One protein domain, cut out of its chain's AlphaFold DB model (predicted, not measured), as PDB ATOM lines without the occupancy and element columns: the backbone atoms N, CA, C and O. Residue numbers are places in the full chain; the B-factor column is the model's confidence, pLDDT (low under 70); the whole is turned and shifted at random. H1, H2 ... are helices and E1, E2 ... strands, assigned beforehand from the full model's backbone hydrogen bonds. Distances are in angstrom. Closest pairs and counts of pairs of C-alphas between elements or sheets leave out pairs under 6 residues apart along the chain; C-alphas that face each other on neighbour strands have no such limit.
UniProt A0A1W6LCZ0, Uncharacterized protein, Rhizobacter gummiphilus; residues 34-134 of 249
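This is residues 34 to 134 of the 249 residues of an uncharacterized protein of Rhizobacter gummiphilus (UniProt A0A1W6LCZ0). A strongly twisted sheet of six strands is covered on one face by a helical hairpin, H1 and H2, with H2 packed over E4 and H1 over E6. The links of residues 67 to 80 and 97 to 106 loop on the side of the sheet away from the helices. The printed part has 101 residues, with two named helices and then six named strands along the chain, and its class is mixed, helices and strands. The sheet's order is E1, E4, E5, E6, E2, E3, antiparallel throughout. The whole is compact, with a radius of gyration of the C-alphas of 12.8 A and spans of 39 by 32 by 21 A.

H1, residues 34 to 39, and H2, residues 45 to 56, form a hairpin and touch, their closest C-alphas being those of Pro 34 and Lys 52, 4.7 A apart. They run opposite ways at a shallow tilt of 27 degrees. Every O i to N i+4 pair of H2 is within hydrogen-bond range; H1 has 0 of 2 such pairs but 3 of 3 O i to N i+3 pairs. The sheet has the edge strand E1, residues 62 to 66, beside E4, residues 107 to 114, with N 64 and O 109 at 2.9 A. E4, E5, residues 117 to 122, and E6, residues 128 to 131, form a meander, each strand the antiparallel neighbour of the one before. Here N 112 and O 119 are 2.9 A apart, and N 120 and O 129 are 2.8 A apart. E6 neighbours E2, residues 81 to 86, with N 85 and O 128 at 2.8 A. E2 forms a hairpin with the other edge strand E3, residues 91 to 96, with N 86 and O 91 at 2.8 A. H1 and H2 make two layers with the sheet, helices on one face of it. H1 lies over E6 at a height over the sheet of 8.6 A; the C-alphas of Ala 36 and Val 128 are their closest, 6.7 A apart. H2 lies over E4 at a height of 9.3 A, slantwise to the strands at 38 degrees on the local plane; the C-alphas of Val 47 and Glu 114 are their closest, 6.3 A apart.

H1 begins at C-alpha 34, (60.249, 104.897, 111.690), and is 10.4 A long; H2 is 16.6 A. E4, the longest strand, measures 23.0 A, E5 16.7 A. E1, E2 and E3 measure 12.1, 12.8 and 11.6 A. E6 measures 10.1 A and ends at C-alpha 131, (62.574, 90.720, 104.571).

The C-alphas farthest apart are those of Pro 46 and Glu 104, 39.4 A. The printed part has no cut. The link from E1 to E2 is long, with residues 71 to 72 paired antiparallel with residues 65 to 66 of E1. No printed residue is under 70 in pLDDT.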
ATOM      1  N   PRO A  34      59.871 104.173 112.905       97.12
ATOM      2  CA  PRO A  34      60.249 104.897 111.690       97.12
ATOM      3  C   PRO A  34      61.710 105.376 111.683       97.12
ATOM      4  O   PRO A  34      62.334 105.450 110.628       97.12
ATOM      5  N   ALA A  35      62.297 105.710 112.835       94.94
ATOM      6  CA  ALA A  35      63.678 106.193 112.893       94.94
ATOM      7  C   ALA A  35      64.698 105.092 112.557       94.94
ATOM      8  O   ALA A  35      65.758 105.388 112.005       94.94
ATOM      9  N   ALA A  36      64.371 103.819 112.807       95.00
ATOM     10  CA  ALA A  36      65.243 102.694 112.464       95.00
ATOM     11  C   ALA A  36      65.551 102.611 110.956       95.00
ATOM     12  O   ALA A  36      66.624 102.152 110.565       95.00
ATOM     13  N   ILE A  37      64.649 103.117 110.107       97.12
ATOM     14  CA  ILE A  37      64.780 103.070 108.644       97.12
ATOM     15  C   ILE A  37      65.964 103.896 108.139       97.12
ATOM     16  O   ILE A  37      66.552 103.557 107.114       97.12
ATOM     17  N   ASP A  38      66.367 104.943 108.864       95.19
ATOM     18  CA  ASP A  38      67.457 105.831 108.442       95.19
ATOM     19  C   ASP A  38      68.819 105.118 108.358       95.19
ATOM     20  O   ASP A  38      69.726 105.602 107.680       95.19
ATOM     21  N   VAL A  39      68.946 103.952 109.001       93.12
ATOM     22  CA  VAL A  39      70.161 103.127 109.037       93.12
ATOM     23  C   VAL A  39      70.283 102.192 107.820       93.12
ATOM     24  O   VAL A  39      71.359 101.641 107.575       93.12
ATOM     25  N   TYR A  40      69.215 102.013 107.038       94.75
ATOM     26  CA  TYR A  40      69.249 101.267 105.776       94.75
ATOM     27  C   TYR A  40      69.667 102.188 104.629       94.75
ATOM     28  O   TYR A  40      68.853 102.722 103.872       94.75
ATOM     29  N   ASP A  41      70.969 102.414 104.530       94.38
ATOM     30  CA  ASP A  41      71.614 103.292 103.561       94.38
ATOM     31  C   ASP A  41      71.423 102.846 102.105       94.38
ATOM     32  O   ASP A  41      71.353 103.702 101.222       94.38
ATOM     33  N   ASP A  42      71.234 101.542 101.884       95.44
ATOM     34  CA  ASP A  42      70.918 100.923 100.593       95.44
ATOM     35  C   ASP A  42      69.508 101.239 100.070       95.44
ATOM     36  O   ASP A  42      69.278 101.195  98.863       95.44
ATOM     37  N   ILE A  43      68.564 101.600 100.944       97.25
ATOM     38  CA  ILE A  43      67.211 101.992 100.529       97.25
ATOM     39  C   ILE A  43      67.255 103.449 100.054       97.25
ATOM     40  O   ILE A  43      67.657 104.310 100.838       97.25
ATOM     41  N   PRO A  44      66.807 103.803  98.835       98.31
ATOM     42  CA  PRO A  44      66.849 105.186  98.368       98.31
ATOM     43  C   PRO A  44      66.145 106.165  99.324       98.31
ATOM     44  O   PRO A  44      65.073 105.884  99.855       98.31
ATOM     45  N   LYS A  45      66.715 107.365  99.513       98.31
ATOM     46  CA  LYS A  45      66.149 108.413 100.392       98.31
ATOM     47  C   LYS A  45      64.637 108.659 100.215       98.31
ATOM     48  O   LYS A  45      63.954 108.702 101.238       98.31
ATOM     49  N   PRO A  46      64.089 108.816  98.989       98.25
ATOM     50  CA  PRO A  46      62.647 109.019  98.827       98.25
ATOM     51  C   PRO A  46      61.821 107.803  99.275       98.25
ATOM     52  O   PRO A  46      60.764 107.984  99.872       98.25
ATOM     53  N   VAL A  47      62.323 106.584  99.065       98.56
ATOM     54  CA  VAL A  47      61.683 105.334  99.514       98.56
ATOM     55  C   VAL A  47      61.653 105.272 101.041       98.56
ATOM     56  O   VAL A  47      60.601 105.035 101.629       98.56
ATOM     57  N   ARG A  48      62.773 105.593 101.709       98.56
ATOM     58  CA  ARG A  48      62.819 105.677 103.181       98.56
ATOM     59  C   ARG A  48      61.807 106.674 103.733       98.56
ATOM     60  O   ARG A  48      61.134 106.370 104.710       98.56
ATOM     61  N   ALA A  49      61.681 107.848 103.115       98.50
ATOM     62  CA  ALA A  49      60.726 108.862 103.557       98.50
ATOM     63  C   ALA A  49      59.276 108.347 103.506       98.50
ATOM     64  O   ALA A  49      58.535 108.533 104.471       98.50
ATOM     65  N   ARG A  50      58.893 107.647 102.429       98.69
ATOM     66  CA  ARG A  50      57.551 107.059 102.298       98.69
ATOM     67  C   ARG A  50      57.325 105.904 103.273       98.69
ATOM     68  O   ARG A  50      56.297 105.892 103.942       98.69
ATOM     69  N   LEU A  51      58.301 105.006 103.455       98.62
ATOM     70  CA  LEU A  51      58.234 103.958 104.487       98.62
ATOM     71  C   LEU A  51      57.997 104.548 105.882       98.62
ATOM     72  O   LEU A  51      57.126 104.079 106.611       98.62
ATOM     73  N   LYS A  52      58.735 105.600 106.245       98.62
ATOM     74  CA  LYS A  52      58.610 106.266 107.548       98.62
ATOM     75  C   LYS A  52      57.231 106.882 107.756       98.62
ATOM     76  O   LYS A  52      56.648 106.705 108.822       98.62
ATOM     77  N   ASP A  53      56.711 107.576 106.749       98.56
ATOM     78  CA  ASP A  53      55.372 108.166 106.787       98.56
ATOM     79  C   ASP A  53      54.272 107.094 106.912       98.56
ATOM     80  O   ASP A  53      53.355 107.229 107.726       98.56
ATOM     81  N   ARG A  54      54.400 105.981 106.180       98.38
ATOM     82  CA  ARG A  54      53.497 104.828 106.306       98.38
ATOM     83  C   ARG A  54      53.539 104.227 107.708       98.38
ATOM     84  O   ARG A  54      52.488 104.019 108.308       98.38
ATOM     85  N   MET A  55      54.731 103.997 108.259       98.25
ATOM     86  CA  MET A  55      54.906 103.448 109.609       98.25
ATOM     87  C   MET A  55      54.346 104.371 110.691       98.25
ATOM     88  O   MET A  55      53.679 103.891 111.601       98.25
ATOM     89  N   ALA A  56      54.554 105.686 110.575       97.81
ATOM     90  CA  ALA A  56      54.016 106.666 111.520       97.81
ATOM     91  C   ALA A  56      52.477 106.674 111.559       97.81
ATOM     92  O   ALA A  56      51.883 106.963 112.595       97.81
ATOM     93  N   ARG A  57      51.830 106.331 110.439       97.69
ATOM     94  CA  ARG A  57      50.368 106.213 110.316       97.69
ATOM     95  C   ARG A  57      49.859 104.773 110.452       97.69
ATOM     96  O   ARG A  57      48.672 104.541 110.246       97.69
ATOM     97  N   HIS A  58      50.737 103.820 110.775       97.50
ATOM     98  CA  HIS A  58      50.448 102.382 110.824       97.50
ATOM     99  C   HIS A  58      49.800 101.825 109.540       97.50
ATOM    100  O   HIS A  58      48.988 100.906 109.591       97.50
ATOM    101  N   ALA A  59      50.165 102.365 108.376       98.25
ATOM    102  CA  ALA A  59      49.716 101.885 107.072       98.25
ATOM    103  C   ALA A  59      50.582 100.697 106.610       98.25
ATOM    104  O   ALA A  59      51.461 100.847 105.757       98.25
ATOM    105  N   TYR A  60      50.386  99.537 107.239       98.44
ATOM    106  CA  TYR A  60      51.054  98.287 106.873       98.44
ATOM    107  C   TYR A  60      50.375  97.617 105.670       98.44
ATOM    108  O   TYR A  60      49.186  97.801 105.424       98.44
ATOM    109  N   ASP A  61      51.148  96.840 104.918       98.25
ATOM    110  CA  ASP A  61      50.695  96.103 103.735       98.25
ATOM    111  C   ASP A  61      50.204  94.693 104.074       98.25
ATOM    112  O   ASP A  61      49.410  94.125 103.328       98.25
ATOM    113  N   ASP A  62      50.698  94.111 105.170       98.31
ATOM    114  CA  ASP A  62      50.355  92.748 105.575       98.31
ATOM    115  C   ASP A  62      50.497  92.547 107.091       98.31
ATOM    116  O   ASP A  62      51.304  93.215 107.751       98.31
ATOM    117  N   PHE A  63      49.736  91.591 107.623       98.44
ATOM    118  CA  PHE A  63      49.870  91.069 108.983       98.44
ATOM    119  C   PHE A  63      50.271  89.600 108.877       98.44
ATOM    120  O   PHE A  63      49.497  88.775 108.393       98.44
ATOM    121  N   VAL A  64      51.499  89.286 109.280       98.69
ATOM    122  CA  VAL A  64      52.119  87.985 109.007       98.69
ATOM    123  C   VAL A  64      52.237  87.139 110.267       98.69
ATOM    124  O   VAL A  64      52.543  87.656 111.344       98.69
ATOM    125  N   GLU A  65      52.064  85.830 110.110       98.56
ATOM    126  CA  GLU A  65      52.553  84.825 111.048       98.56
ATOM    127  C   GLU A  65      54.031  84.536 110.746       98.56
ATOM    128  O   GLU A  65      54.457  84.376 109.597       98.56
ATOM    129  N   ILE A  66      54.825  84.460 111.805       98.38
ATOM    130  CA  ILE A  66      56.252  84.180 111.785       98.38
ATOM    131  C   ILE A  66      56.465  82.860 112.520       98.38
ATOM    132  O   ILE A  66      56.088  82.710 113.683       98.38
ATOM    133  N   THR A  67      57.113  81.908 111.859       97.88
ATOM    134  CA  THR A  67      57.528  80.633 112.455       97.88
ATOM    135  C   THR A  67      59.053  80.527 112.450       97.88
ATOM    136  O   THR A  67      59.746  81.424 111.963       97.88
ATOM    137  N   ARG A  68      59.602  79.408 112.946       97.38
ATOM    138  CA  ARG A  68      61.045  79.117 112.850       97.38
ATOM    139  C   ARG A  68      61.551  79.315 111.413       97.38
ATOM    140  O   ARG A  68      62.574  79.966 111.199       97.38
ATOM    141  N   GLY A  69      60.824  78.764 110.440       96.44
ATOM    142  CA  GLY A  69      61.280  78.627 109.057       96.44
ATOM    143  C   GLY A  69      60.442  79.355 108.014       96.44
ATOM    144  O   GLY A  69      60.731  79.199 106.835       96.44
ATOM    145  N   THR A  70      59.408  80.106 108.399       97.25
ATOM    146  CA  THR A  70      58.512  80.781 107.448       97.25
ATOM    147  C   THR A  70      58.056  82.146 107.951       97.25
ATOM    148  O   THR A  70      58.035  82.416 109.153       97.25
ATOM    149  N   ILE A  71      57.686  83.004 107.000       98.31
ATOM    150  CA  ILE A  71      56.999  84.276 107.217       98.31
ATOM    151  C   ILE A  71      55.872  84.316 106.184       98.31
ATOM    152  O   ILE A  71      56.150  84.306 104.983       98.31
ATOM    153  N   ALA A  72      54.621  84.289 106.639       97.19
ATOM    154  CA  ALA A  72      53.462  84.132 105.765       97.19
ATOM    155  C   ALA A  72      52.308  85.038 106.200       97.19
ATOM    156  O   ALA A  72      51.995  85.128 107.385       97.19
ATOM    157  N   GLY A  73      51.672  85.691 105.235       96.31
ATOM    158  CA  GLY A  73      50.449  86.467 105.425       96.31
ATOM    159  C   GLY A  73      49.592  86.392 104.171       96.31
ATOM    160  O   GLY A  73      49.460  85.332 103.562       96.31
ATOM    161  N   THR A  74      49.053  87.530 103.743       95.88
ATOM    162  CA  THR A  74      48.385  87.645 102.437       95.88
ATOM    163  C   THR A  74      49.367  87.419 101.287       95.88
ATOM    164  O   THR A  74      48.970  87.058 100.179       95.88
ATOM    165  N   GLN A  75      50.654  87.672 101.526       94.44
ATOM    166  CA  GLN A  75      51.748  87.409 100.599       94.44
ATOM    167  C   GLN A  75      52.729  86.386 101.182       94.44
ATOM    168  O   GLN A  75      52.810  86.174 102.395       94.44
ATOM    169  N   ASP A  76      53.524  85.795 100.295       92.19
ATOM    170  CA  ASP A  76      54.649  84.946 100.655       92.19
ATOM    171  C   ASP A  76      55.935  85.767 100.792       92.19
ATOM    172  O   ASP A  76      56.251  86.620  99.958       92.19
ATOM    173  N   TYR A  77      56.723  85.465 101.820       97.88
ATOM    174  CA  TYR A  77      58.026  86.084 102.047       97.88
ATOM    175  C   TYR A  77      59.116  85.019 102.147       97.88
ATOM    176  O   TYR A  77      58.851  83.849 102.448       97.88
ATOM    177  N   GLU A  78      60.349  85.411 101.844       97.69
ATOM    178  CA  GLU A  78      61.529  84.612 102.152       97.69
ATOM    179  C   GLU A  78      61.676  84.486 103.673       97.69
ATOM    180  O   GLU A  78      61.397  85.440 104.405       97.69
ATOM    181  N   PRO A  79      62.142  83.338 104.189       97.00
ATOM    182  CA  PRO A  79      62.266  83.144 105.626       97.00
ATOM    183  C   PRO A  79      63.409  83.955 106.240       97.00
ATOM    184  O   PRO A  79      63.411  84.174 107.451       97.00
ATOM    185  N   GLN A  80      64.380  84.391 105.436       97.38
ATOM    186  CA  GLN A  80      65.567  85.082 105.922       97.38
ATOM    187  C   GLN A  80      65.226  86.474 106.471       97.38
ATOM    188  O   GLN A  80      64.617  87.292 105.782       97.38
ATOM    189  N   ILE A  81      65.691  86.762 107.690       97.69
ATOM    190  CA  ILE A  81      65.601  88.087 108.311       97.69
ATOM    191  C   ILE A  81      66.989  88.722 108.335       97.69
ATOM    192  O   ILE A  81      67.953  88.128 108.826       97.69
ATOM    193  N   THR A  82      67.090  89.955 107.837       97.25
ATOM    194  CA  THR A  82      68.362  90.688 107.789       97.25
ATOM    195  C   THR A  82      68.258  92.083 108.387       97.25
ATOM    196  O   THR A  82      67.195  92.700 108.415       97.25
ATOM    197  N   GLY A  83      69.388  92.616 108.850       95.75
ATOM    198  CA  GLY A  83      69.474  93.978 109.371       95.75
ATOM    199  C   GLY A  83      68.553  94.239 110.563       95.75
ATOM    200  O   GLY A  83      68.025  95.344 110.634       95.75
ATOM    201  N   MET A  84      68.308  93.255 111.436       96.50
ATOM    202  CA  MET A  84      67.386  93.421 112.561       96.50
ATOM    203  C   MET A  84      67.987  94.332 113.636       96.50
ATOM    204  O   MET A  84      69.136  94.144 114.037       96.50
ATOM    205  N   HIS A  85      67.196  95.296 114.100       95.31
ATOM    206  CA  HIS A  85      67.509  96.198 115.202       95.31
ATOM    207  C   HIS A  85      66.945  95.651 116.518       95.31
ATOM    208  O   HIS A  85      65.748  95.376 116.602       95.31
ATOM    209  N   PHE A  86      67.801  95.548 117.534       91.44
ATOM    210  CA  PHE A  86      67.489  95.077 118.883       91.44
ATOM    211  C   PHE A  86      67.779  96.152 119.934       91.44
ATOM    212  O   PHE A  86      68.715  96.951 119.794       91.44
ATOM    213  N   GLY A  87      67.010  96.110 121.021       86.38
ATOM    214  CA  GLY A  87      67.337  96.782 122.275       86.38
ATOM    215  C   GLY A  87      67.352  98.312 122.258       86.38
ATOM    216  O   GLY A  87      67.168  98.982 121.240       86.38
ATOM    217  N   SER A  88      67.643  98.894 123.426       74.69
ATOM    218  CA  SER A  88      67.840 100.347 123.604       74.69
ATOM    219  C   SER A  88      69.107 100.875 122.945       74.69
ATOM    220  O   SER A  88      69.175 102.042 122.571       74.69
ATOM    221  N   LYS A  89      70.126 100.023 122.810       73.12
ATOM    222  CA  LYS A  89      71.400 100.385 122.179       73.12
ATOM    223  C   LYS A  89      71.329 100.339 120.650       73.12
ATOM    224  O   LYS A  89      72.304 100.711 120.006       73.12
ATOM    225  N   GLY A  90      70.207  99.877 120.088       72.50
ATOM    226  CA  GLY A  90      70.004  99.774 118.647       72.50
ATOM    227  C   GLY A  90      70.995  98.826 117.976       72.50
ATOM    228  O   GLY A  90      71.447  99.118 116.870       72.50
ATOM    229  N   LEU A  91      71.364  97.725 118.648       86.44
ATOM    230  CA  LEU A  91      72.235  96.703 118.066       86.44
ATOM    231  C   LEU A  91      71.627  96.259 116.736       86.44
ATOM    232  O   LEU A  91      70.466  95.861 116.696       86.44
ATOM    233  N   ARG A  92      72.412  96.310 115.659       92.00
ATOM    234  CA  ARG A  92      71.977  95.876 114.333       92.00
ATOM    235  C   ARG A  92      72.703  94.602 113.936       92.00
ATOM    236  O   ARG A  92      73.921  94.598 113.777       92.00
ATOM    237  N   CYS A  93      71.937  93.547 113.712       93.06
ATOM    238  CA  CYS A  93      72.438  92.268 113.241       93.06
ATOM    239  C   CYS A  93      72.268  92.147 111.734       93.06
ATOM    240  O   CYS A  93      71.180  92.365 111.209       93.06
ATOM    241  N   VAL A  94      73.342  91.791 111.023       93.12
ATOM    242  CA  VAL A  94      73.298  91.613 109.561       93.12
ATOM    243  C   VAL A  94      72.317  90.507 109.186       93.12
ATOM    244  O   VAL A  94      71.469  90.722 108.327       93.12
ATOM    245  N   THR A  95      72.386  89.383 109.896       93.50
ATOM    246  CA  THR A  95      71.475  88.246 109.766       93.50
ATOM    247  C   THR A  95      70.942  87.896 111.142       93.50
ATOM    248  O   THR A  95      71.691  87.938 112.121       93.50
ATOM    249  N   THR A  96      69.670  87.528 111.201       95.56
ATOM    250  CA  THR A  96      69.013  87.078 112.423       95.56
ATOM    251  C   THR A  96      68.438  85.693 112.213       95.56
ATOM    252  O   THR A  96      67.721  85.458 111.243       95.56
ATOM    253  N   THR A  97      68.748  84.780 113.130       93.69
ATOM    254  CA  THR A  97      68.241  83.406 113.096       93.69
ATOM    255  C   THR A  97      67.135  83.204 114.125       93.69
ATOM    256  O   THR A  97      66.994  83.979 115.075       93.69
ATOM    257  N   ARG A  98      66.339  82.158 113.908       95.75
ATOM    258  CA  ARG A  98      65.260  81.708 114.802       95.75
ATOM    259  C   ARG A  98      65.402  80.220 115.122       95.75
ATOM    260  O   ARG A  98      64.415  79.542 115.389       95.75
ATOM    261  N   ASP A  99      66.611  79.676 115.009       94.12
ATOM    262  CA  ASP A  99      66.852  78.228 115.036       94.12
ATOM    263  C   ASP A  99      66.481  77.596 116.388       94.12
ATOM    264  O   ASP A  99      66.123  76.415 116.445       94.12
ATOM    265  N   GLY A 100      66.503  78.382 117.469       93.88
ATOM    266  CA  GLY A 100      66.098  77.961 118.807       93.88
ATOM    267  C   GLY A 100      64.584  77.917 119.034       93.88
ATOM    268  O   GLY A 100      64.139  77.315 120.012       93.88
ATOM    269  N   TRP A 101      63.760  78.487 118.145       96.88
ATOM    270  CA  TRP A 101      62.294  78.456 118.280       96.88
ATOM    271  C   TRP A 101      61.772  77.041 118.202       96.88
ATOM    272  O   TRP A 101      62.221  76.312 117.347       96.88
ATOM    273  N   ARG A 102      60.779  76.623 118.985       97.00
ATOM    274  CA  ARG A 102      60.142  75.300 118.787       97.00
ATOM    275  C   ARG A 102      59.297  75.263 117.504       97.00
ATOM    276  O   ARG A 102      58.913  76.311 116.991       97.00
ATOM    277  N   SER A 103      58.968  74.072 117.001       95.75
ATOM    278  CA  SER A 103      58.135  73.895 115.797       95.75
ATOM    279  C   SER A 103      56.735  74.491 115.928       95.75
ATOM    280  O   SER A 103      56.143  74.865 114.919       95.75
ATOM    281  N   GLU A 104      56.215  74.620 117.147       96.69
ATOM    282  CA  GLU A 104      54.900  75.191 117.464       96.69
ATOM    283  C   GLU A 104      54.983  76.678 117.828       96.69
ATOM    284  O   GLU A 104      53.953  77.322 117.998       96.69
ATOM    285  N   HIS A 105      56.188  77.238 117.969       98.06
ATOM    286  CA  HIS A 105      56.353  78.646 118.312       98.06
ATOM    287  C   HIS A 105      55.891  79.521 117.143       98.06
ATOM    288  O   HIS A 105      56.238  79.255 115.986       98.06
ATOM    289  N   ARG A 106      55.091  80.542 117.455       98.00
ATOM    290  CA  ARG A 106      54.496  81.476 116.503       98.00
ATOM    291  C   ARG A 106      54.590  82.881 117.056       98.00
ATOM    292  O   ARG A 106      54.214  83.110 118.201       98.00
ATOM    293  N   GLU A 107      55.021  83.796 116.208       98.25
ATOM    294  CA  GLU A 107      54.960  85.229 116.459       98.25
ATOM    295  C   GLU A 107      54.189  85.911 115.338       98.25
ATOM    296  O   GLU A 107      53.977  85.329 114.275       98.25
ATOM    297  N   HIS A 108      53.793  87.159 115.561       98.56
ATOM    298  CA  HIS A 108      53.137  87.967 114.538       98.56
ATOM    299  C   HIS A 108      53.921  89.242 114.258       98.56
ATOM    300  O   HIS A 108      54.678  89.731 115.104       98.56
ATOM    301  N   GLY A 109      53.735  89.801 113.068       98.38
ATOM    302  CA  GLY A 109      54.383  91.044 112.685       98.38
ATOM    303  C   GLY A 109      53.636  91.830 111.624       98.38
ATOM    304  O   GLY A 109      52.786  91.311 110.905       98.38
ATOM    305  N   LEU A 110      53.989  93.107 111.541       98.75
ATOM    306  CA  LEU A 110      53.523  94.033 110.519       98.75
ATOM    307  C   LEU A 110      54.572  94.131 109.419       98.75
ATOM    308  O   LEU A 110      55.760  94.285 109.721       98.75
ATOM    309  N   VAL A 111      54.135  94.080 108.163       98.81
ATOM    310  CA  VAL A 111      55.014  94.268 107.005       98.81
ATOM    311  C   VAL A 111      54.682  95.573 106.294       98.81
ATOM    312  O   VAL A 111      53.523  95.848 106.001       98.81
ATOM    313  N   TYR A 112      55.715  96.351 105.983       98.69
ATOM    314  CA  TYR A 112      55.637  97.579 105.194       98.69
ATOM    315  C   TYR A 112      56.525  97.422 103.969       98.69
ATOM    316  O   TYR A 112      57.725  97.205 104.128       98.69
ATOM    317  N   CYS A 113      55.975  97.541 102.768       98.12
ATOM    318  CA  CYS A 113      56.737  97.435 101.531       98.12
ATOM    319  C   CYS A 113      56.646  98.730 100.722       98.12
ATOM    320  O   CYS A 113      55.571  99.298 100.559       98.12
ATOM    321  N   GLU A 114      57.775  99.170 100.176       98.25
ATOM    322  CA  GLU A 114      57.852 100.337  99.297       98.25
ATOM    323  C   GLU A 114      58.936 100.100  98.242       98.25
ATOM    324  O   GLU A 114      60.067  99.765  98.596       98.25
ATOM    325  N   ASP A 115      58.597 100.240  96.956       96.00
ATOM    326  CA  ASP A 115      59.512 100.027  95.818       96.00
ATOM    327  C   ASP A 115      60.362  98.741  95.922       96.00
ATOM    328  O   ASP A 115      61.553  98.724  95.623       96.00
ATOM    329  N   GLY A 116      59.758  97.641  96.386       95.19
ATOM    330  CA  GLY A 116      60.430  96.341  96.539       95.19
ATOM    331  C   GLY A 116      61.236  96.163  97.834       95.19
ATOM    332  O   GLY A 116      61.730  95.066  98.089       95.19
ATOM    333  N   HIS A 117      61.325  97.182  98.689       98.19
ATOM    334  CA  HIS A 117      61.950  97.088 100.007       98.19
ATOM    335  C   HIS A 117      60.898  96.809 101.079       98.19
ATOM    336  O   HIS A 117      60.040  97.654 101.329       98.19
ATOM    337  N   CYS A 118      60.975  95.648 101.732       98.44
ATOM    338  CA  CYS A 118      60.019  95.245 102.761       98.44
ATOM    339  C   CYS A 118      60.647  95.232 104.161       98.44
ATOM    340  O   CYS A 118      61.711  94.651 104.390       98.44
ATOM    341  N   ILE A 119      59.946  95.855 105.106       98.62
ATOM    342  CA  ILE A 119      60.319  95.968 106.513       98.62
ATOM    343  C   ILE A 119      59.328  95.179 107.362       98.62
ATOM    344  O   ILE A 119      58.123  95.391 107.255       98.62
ATOM    345  N   LEU A 120      59.847  94.309 108.223       98.69
ATOM    346  CA  LEU A 120      59.090  93.525 109.192       98.69
ATOM    347  C   LEU A 120      59.274  94.094 110.599       98.69
ATOM    348  O   LEU A 120      60.410  94.293 111.045       98.69
ATOM    349  N   VAL A 121      58.157  94.277 111.304       98.44
ATOM    350  CA  VAL A 121      58.107  94.724 112.700       98.44
ATOM    351  C   VAL A 121      57.259  93.746 113.523       98.44
ATOM    352  O   VAL A 121      56.029  93.816 113.458       98.44
ATOM    353  N   PRO A 122      57.866  92.819 114.290       98.06
ATOM    354  CA  PRO A 122      57.130  91.900 115.151       98.06
ATOM    355  C   PRO A 122      56.381  92.637 116.261       98.06
ATOM    356  O   PRO A 122      56.898  93.588 116.854       98.06
ATOM    357  N   THR A 123      55.181  92.172 116.594       97.38
ATOM    358  CA  THR A 123      54.309  92.837 117.575       97.38
ATOM    359  C   THR A 123      54.807  92.691 119.012       97.38
ATOM    360  O   THR A 123      54.563  93.573 119.830       97.38
ATOM    361  N   VAL A 124      55.530  91.609 119.320       96.31
ATOM    362  CA  VAL A 124      56.017  91.307 120.676       96.31
ATOM    363  C   VAL A 124      57.195  92.185 121.110       96.31
ATOM    364  O   VAL A 124      57.268  92.596 122.264       96.31
ATOM    365  N   CYS A 125      58.120  92.494 120.196       94.31
ATOM    366  CA  CYS A 125      59.382  93.165 120.533       94.31
ATOM    367  C   CYS A 125      59.649  94.452 119.750       94.31
ATOM    368  O   CYS A 125      60.605  95.154 120.070       94.31
ATOM    369  N   ARG A 126      58.836  94.771 118.733       96.31
ATOM    370  CA  ARG A 126      58.986  95.956 117.866       96.31
ATOM    371  C   ARG A 126      60.343  96.061 117.159       96.31
ATOM    372  O   ARG A 126      60.684  97.125 116.645       96.31
ATOM    373  N   ASN A 127      61.103  94.967 117.106       96.94
ATOM    374  CA  ASN A 127      62.370  94.910 116.387       96.94
ATOM    375  C   ASN A 127      62.137  95.227 114.911       96.94
ATOM    376  O   ASN A 127      61.168  94.765 114.318       96.94
ATOM    377  N   VAL A 128      63.023  96.010 114.308       97.69
ATOM    378  CA  VAL A 128      62.867  96.441 112.912       97.69
ATOM    379  C   VAL A 128      63.844  95.669 112.054       97.69
ATOM    380  O   VAL A 128      65.035  95.658 112.353       97.69
ATOM    381  N   SER A 129      63.358  94.997 111.016       98.06
ATOM    382  CA  SER A 129      64.186  94.145 110.162       98.06
ATOM    383  C   SER A 129      63.757  94.181 108.704       98.06
ATOM    384  O   SER A 129      62.651  94.607 108.388       98.06
ATOM    385  N   ARG A 130      64.627  93.710 107.811       98.12
ATOM    386  CA  ARG A 130      64.351  93.565 106.380       98.12
ATOM    387  C   ARG A 130      63.984  92.127 106.048       98.12
ATOM    388  O   ARG A 130      64.644  91.194 106.516       98.12
ATOM    389  N   ILE A 131      62.991  91.985 105.179       98.44
ATOM    390  CA  ILE A 131      62.574  90.720 104.571       98.44
ATOM    391  C   ILE A 131      62.403  90.906 103.062       98.44
ATOM    392  O   ILE A 131      62.295  92.029 102.571       98.44
ATOM    393  N   VAL A 132      62.369  89.801 102.322       98.00
ATOM    394  CA  VAL A 132      62.139  89.808 100.873       98.00
ATOM    395  C   VAL A 132      60.767  89.215 100.596       98.00
ATOM    396  O   VAL A 132      60.453  88.129 101.082       98.00
ATOM    397  N   ARG A 133      59.937  89.923  99.828       97.31
ATOM    398  CA  ARG A 133      58.674  89.377  99.320       97.31
ATOM    399  C   ARG A 133      58.975  88.421  98.169       97.31
ATOM    400  O   ARG A 133      59.713  88.786  97.254       97.31
ATOM    401  N   ARG A 134      58.404  87.217  98.204       95.00
ATOM    402  CA  ARG A 134      58.498  86.271  97.088       95.00
ATOM    403  C   ARG A 134      57.595  86.740  95.940       95.00
ATOM    404  O   ARG A 134      56.505  87.254  96.204       95.00
TER     405      ARG A 134